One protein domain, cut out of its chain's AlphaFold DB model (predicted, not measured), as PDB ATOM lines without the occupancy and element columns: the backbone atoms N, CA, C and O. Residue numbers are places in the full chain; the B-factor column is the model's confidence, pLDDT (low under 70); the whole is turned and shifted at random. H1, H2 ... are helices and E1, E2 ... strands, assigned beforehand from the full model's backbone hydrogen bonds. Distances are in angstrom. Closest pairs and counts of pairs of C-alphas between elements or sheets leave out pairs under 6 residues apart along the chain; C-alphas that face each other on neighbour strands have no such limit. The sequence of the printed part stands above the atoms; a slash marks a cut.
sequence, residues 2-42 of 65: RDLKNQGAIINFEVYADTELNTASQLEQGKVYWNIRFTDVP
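This is residues 2 to 42 of the 65 residues of the protein "Phage_sheath_1C domain-containing protein" of Pseudomonas savastanoi pv. glycinea (UniProt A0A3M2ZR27). Two long strands, E1 and E2, lie side by side as a narrow antiparallel ribbon, with short helix H1 near one end and short helix H2 in the loop that joins the strands beyond the other. Residues 25 to 30 stick out at that loop's tip. The printed part has 41 residues, in the order H1, E1, H2, E2; its class is mixed, helices and strands. It is an extended rod, 40 by 16 by 11 A, with a radius of gyration of the C-alphas of 14.0 A.

E1, residues 10 to 17, is 20.4 A long and begins at C-alpha 10 (47.369, 204.252, -3.096). E2, residues 34 to 40, is 18.9 A long and ends at C-alpha 40 (46.417, 206.184, -7.314). H1 is residues 2 to 6, 6.3 A; H2 is residues 24 to 28, 6.2 A.

E1 and E2 are antiparallel at 169 degrees; N 14 and O 37, 2.8 A, are within hydrogen-bond range. The closest C-alphas of H1 and E1, Lys 5 and Ile 11, are 6.1 A apart. H1 is apart from H2 and E2. In both helices every O i to N i+4 pair is within hydrogen-bond range.

The C-alphas farthest apart, Glu 28 and Pro 42, are 40.9 A apart. The printed part has no cut, no link is long, and no printed residue is under 70 in pLDDT.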
ATOM      1  N   ARG A   2      48.459 206.711   5.476       92.75
ATOM      2  CA  ARG A   2      49.318 205.524   5.692       92.75
ATOM      3  C   ARG A   2      48.556 204.198   5.626       92.75
ATOM      4  O   ARG A   2      49.007 203.281   4.953       92.75
ATOM      5  N   ASP A   3      47.382 204.132   6.243       95.38
ATOM      6  CA  ASP A   3      46.582 202.902   6.237       95.38
ATOM      7  C   ASP A   3      46.043 202.567   4.839       95.38
ATOM      8  O   ASP A   3      46.048 201.405   4.453       95.38
ATOM      9  N   LEU A   4      45.682 203.579   4.039       91.31
ATOM     10  CA  LEU A   4      45.265 203.397   2.642       91.31
ATOM     11  C   LEU A   4      46.406 202.843   1.781       91.31
ATOM     12  O   LEU A   4      46.184 201.964   0.955       91.31
ATOM     13  N   LYS A   5      47.639 203.309   2.013       91.44
ATOM     14  CA  LYS A   5      48.830 202.742   1.369       91.44
ATOM     15  C   LYS A   5      49.033 201.278   1.772       91.44
ATOM     16  O   LYS A   5      49.283 200.442   0.914       91.44
ATOM     17  N   ASN A   6      48.880 200.955   3.057       92.75
ATOM     18  CA  ASN A   6      49.021 199.579   3.553       92.75
ATOM     19  C   ASN A   6      47.945 198.629   3.000       92.75
ATOM     20  O   ASN A   6      48.209 197.443   2.844       92.75
ATOM     21  N   GLN A   7      46.755 199.145   2.690       93.69
ATOM     22  CA  GLN A   7      45.675 198.400   2.034       93.69
ATOM     23  C   GLN A   7      45.868 198.273   0.513       93.69
ATOM     24  O   GLN A   7      45.081 197.599  -0.143       93.69
ATOM     25  N   GLY A   8      46.889 198.923  -0.059       89.69
ATOM     26  CA  GLY A   8      47.137 198.931  -1.499       89.69
ATOM     27  C   GLY A   8      46.196 199.837  -2.295       89.69
ATOM     28  O   GLY A   8      46.129 199.694  -3.505       89.69
ATOM     29  N   ALA A   9      45.477 200.762  -1.650       90.56
ATOM     30  CA  ALA A   9      44.569 201.690  -2.331       90.56
ATOM     31  C   ALA A   9      45.295 202.889  -2.969       90.56
ATOM     32  O   ALA A   9      44.736 203.561  -3.821       90.56
ATOM     33  N   ILE A  10      46.525 203.185  -2.540       92.94
ATOM     34  CA  ILE A  10      47.369 204.252  -3.096       92.94
ATOM     35  C   ILE A  10      48.828 203.789  -3.124       92.94
ATOM     36  O   ILE A  10      49.258 203.034  -2.250       92.94
ATOM     37  N   ILE A  11      49.614 204.283  -4.082       91.88
ATOM     38  CA  ILE A  11      51.038 203.932  -4.212       91.88
ATOM     39  C   ILE A  11      51.869 204.689  -3.169       91.88
ATOM     40  O   ILE A  11      52.601 204.103  -2.369       91.88
ATOM     41  N   ASN A  12      51.761 206.016  -3.179       93.19
ATOM     42  CA  ASN A  12      52.470 206.920  -2.280       93.19
ATOM     43  C   ASN A  12      51.675 208.208  -2.083       93.19
ATOM     44  O   ASN A  12      50.770 208.525  -2.855       93.19
ATOM     45  N   PHE A  13      52.025 208.941  -1.029       95.25
ATOM     46  CA  PHE A  13      51.402 210.212  -0.704       95.25
ATOM     47  C   PHE A  13      52.379 211.149   0.004       95.25
ATOM     48  O   PHE A  13      53.330 210.706   0.647       95.25
ATOM     49  N   GLU A  14      52.071 212.436  -0.067       96.00
ATOM     50  CA  GLU A  14      52.728 213.520   0.647       96.00
ATOM     51  C   GLU A  14      51.646 214.422   1.253       96.00
ATOM     52  O   GLU A  14      50.666 214.764   0.586       96.00
ATOM     53  N   VAL A  15      51.799 214.772   2.532       95.88
ATOM     54  CA  VAL A  15      50.887 215.682   3.236       95.88
ATOM     55  C   VAL A  15      51.705 216.761   3.918       95.88
ATOM     56  O   VAL A  15      52.575 216.448   4.729       95.88
ATOM     57  N   TYR A  16      51.408 218.019   3.610       95.50
ATOM     58  CA  TYR A  16      52.084 219.174   4.193       95.50
ATOM     59  C   TYR A  16      51.136 220.375   4.290       95.50
ATOM     60  O   TYR A  16      50.151 220.476   3.557       95.50
ATOM     61  N   ALA A  17      51.408 221.274   5.236       95.81
ATOM     62  CA  ALA A  17      50.637 222.501   5.399       95.81
ATOM     63  C   ALA A  17      50.947 223.483   4.263       95.81
ATOM     64  O   ALA A  17      52.101 223.622   3.857       95.81
ATOM     65  N   ASP A  18      49.926 224.177   3.765       95.88
ATOM     66  CA  ASP A  18      50.125 225.204   2.743       95.88
ATOM     67  C   ASP A  18      50.725 226.470   3.371       95.88
ATOM     68  O   ASP A  18      50.081 227.129   4.185       95.88
ATOM     69  N   THR A  19      51.973 226.805   3.048       93.69
ATOM     70  CA  THR A  19      52.671 227.944   3.666       93.69
ATOM     71  C   THR A  19      52.208 229.301   3.143       93.69
ATOM     72  O   THR A  19      52.475 230.312   3.785       93.69
ATOM     73  N   GLU A  20      51.538 229.343   1.993       94.31
ATOM     74  CA  GLU A  20      51.091 230.586   1.361       94.31
ATOM     75  C   GLU A  20      49.668 230.945   1.801       94.31
ATOM     76  O   GLU A  20      49.376 232.102   2.105       94.31
ATOM     77  N   LEU A  21      48.785 229.947   1.893       93.44
ATOM     78  CA  LEU A  21      47.384 230.139   2.269       93.44
ATOM     79  C   LEU A  21      47.163 230.198   3.786       93.44
ATOM     80  O   LEU A  21      46.185 230.802   4.235       93.44
ATOM     81  N   ASN A  22      48.062 229.625   4.593       94.81
ATOM     82  CA  ASN A  22      47.983 229.680   6.058       94.81
ATOM     83  C   ASN A  22      48.552 230.985   6.629       94.81
ATOM     84  O   ASN A  22      49.502 230.990   7.413       94.81
ATOM     85  N   THR A  23      47.953 232.112   6.250       95.06
ATOM     86  CA  THR A  23      48.284 233.420   6.830       95.06
ATOM     87  C   THR A  23      47.664 233.589   8.221       95.06
ATOM     88  O   THR A  23      46.658 232.960   8.551       95.06
ATOM     89  N   ALA A  24      48.222 234.485   9.044       94.81
ATOM     90  CA  ALA A  24      47.734 234.725  10.408       94.81
ATOM     91  C   ALA A  24      46.239 235.094  10.460       94.81
ATOM     92  O   ALA A  24      45.508 234.571  11.295       94.81
ATOM     93  N   SER A  25      45.756 235.911   9.518       95.25
ATOM     94  CA  SER A  25      44.345 236.311   9.468       95.25
ATOM     95  C   SER A  25      43.399 235.161   9.106       95.25
ATOM     96  O   SER A  25      42.254 235.150   9.553       95.25
ATOM     97  N   GLN A  26      43.854 234.177   8.320       94.69
ATOM     98  CA  GLN A  26      43.089 232.953   8.052       94.69
ATOM     99  C   GLN A  26      43.045 232.062   9.299       94.69
ATOM    100  O   GLN A  26      41.977 231.557   9.648       94.69
ATOM    101  N   LEU A  27      44.170 231.941  10.009       93.69
ATOM    102  CA  LEU A  27      44.261 231.161  11.245       93.69
ATOM    103  C   LEU A  27      43.384 231.747  12.363       93.69
ATOM    104  O   LEU A  27      42.699 230.995  13.049       93.69
ATOM    105  N   GLU A  28      43.332 233.074  12.510       94.75
ATOM    106  CA  GLU A  28      42.442 233.765  13.461       94.75
ATOM    107  C   GLU A  28      40.958 233.520  13.165       94.75
ATOM    108  O   GLU A  28      40.136 233.436  14.076       94.75
ATOM    109  N   GLN A  29      40.611 233.343  11.888       94.94
ATOM    110  CA  GLN A  29      39.270 232.945  11.455       94.94
ATOM    111  C   GLN A  29      39.015 231.435  11.606       94.94
ATOM    112  O   GLN A  29      37.955 230.953  11.208       94.94
ATOM    113  N   GLY A  30      39.980 230.676  12.135       94.81
ATOM    114  CA  GLY A  30      39.896 229.227  12.307       94.81
ATOM    115  C   GLY A  30      40.050 228.426  11.012       94.81
ATOM    116  O   GLY A  30      39.661 227.260  10.973       94.81
ATOM    117  N   LYS A  31      40.591 229.019   9.940       94.75
ATOM    118  CA  LYS A  31      40.808 228.347   8.651       94.75
ATOM    119  C   LYS A  31      42.252 227.871   8.537       94.75
ATOM    120  O   LYS A  31      43.178 228.656   8.719       94.75
ATOM    121  N   VAL A  32      42.434 226.597   8.189       95.75
ATOM    122  CA  VAL A  32      43.745 225.974   7.958       95.75
ATOM    123  C   VAL A  32      43.694 225.154   6.674       95.75
ATOM    124  O   VAL A  32      42.804 224.322   6.499       95.75
ATOM    125  N   TYR A  33      44.668 225.363   5.798       95.50
ATOM    126  CA  TYR A  33      44.811 224.684   4.518       95.50
ATOM    127  C   TYR A  33      45.901 223.615   4.585       95.50
ATOM    128  O   TYR A  33      47.026 223.859   5.030       95.50
ATOM    129  N   TRP A  34      45.563 222.425   4.099       96.69
ATOM    130  CA  TRP A  34      46.468 221.288   3.988       96.69
ATOM    131  C   TRP A  34      46.505 220.809   2.547       96.69
ATOM    132  O   TRP A  34      45.458 220.605   1.932       96.69
ATOM    133  N   ASN A  35      47.710 220.572   2.041       95.38
ATOM    134  CA  ASN A  35      47.919 219.978   0.736       95.38
ATOM    135  C   ASN A  35      48.135 218.476   0.892       95.38
ATOM    136  O   ASN A  35      49.001 218.030   1.648       95.38
ATOM    137  N   ILE A  36      47.336 217.697   0.166       95.31
ATOM    138  CA  ILE A  36      47.415 216.238   0.130       95.31
ATOM    139  C   ILE A  36      47.636 215.834  -1.320       95.31
ATOM    140  O   ILE A  36      46.750 215.989  -2.160       95.31
ATOM    141  N   ARG A  37      48.824 215.311  -1.615       94.31
ATOM    142  CA  ARG A  37      49.175 214.766  -2.929       94.31
ATOM    143  C   ARG A  37      49.293 213.257  -2.807       94.31
ATOM    144  O   ARG A  37      49.924 212.765  -1.874       94.31
ATOM    145  N   PHE A  38      48.697 212.513  -3.727       94.12
ATOM    146  CA  PHE A  38      48.828 211.059  -3.767       94.12
ATOM    147  C   PHE A  38      48.809 210.546  -5.204       94.12
ATOM    148  O   PHE A  38      48.318 211.219  -6.109       94.12
ATOM    149  N   THR A  39      49.355 209.351  -5.394       93.62
ATOM    150  CA  THR A  39      49.284 208.616  -6.658       93.62
ATOM    151  C   THR A  39      48.386 207.404  -6.466       93.62
ATOM    152  O   THR A  39      48.635 206.588  -5.574       93.62
ATOM    153  N   ASP A  40      47.345 207.314  -7.288       90.88
ATOM    154  CA  ASP A  40      46.417 206.184  -7.314       90.88
ATOM    155  C   ASP A  40      47.057 204.945  -7.971       90.88
ATOM    156  O   ASP A  40      48.092 205.046  -8.638       90.88
ATOM    157  N   VAL A  41      46.468 203.769  -7.766       89.12
ATOM    158  CA  VAL A  41      46.943 202.519  -8.365       89.12
ATOM    159  C   VAL A  41      46.400 202.395  -9.792       89.12
ATOM    160  O   VAL A  41      45.185 202.313  -9.967       89.12
ATOM    161  N   PRO A  42      47.260 202.352 -10.831       88.06
ATOM    162  CA  PRO A  42      46.791 202.190 -12.198       88.06
ATOM    163  C   PRO A  42      46.175 200.792 -12.376       88.06
ATOM    164  O   PRO A  42      46.845 199.792 -12.087       88.06
TER     165      PRO A  42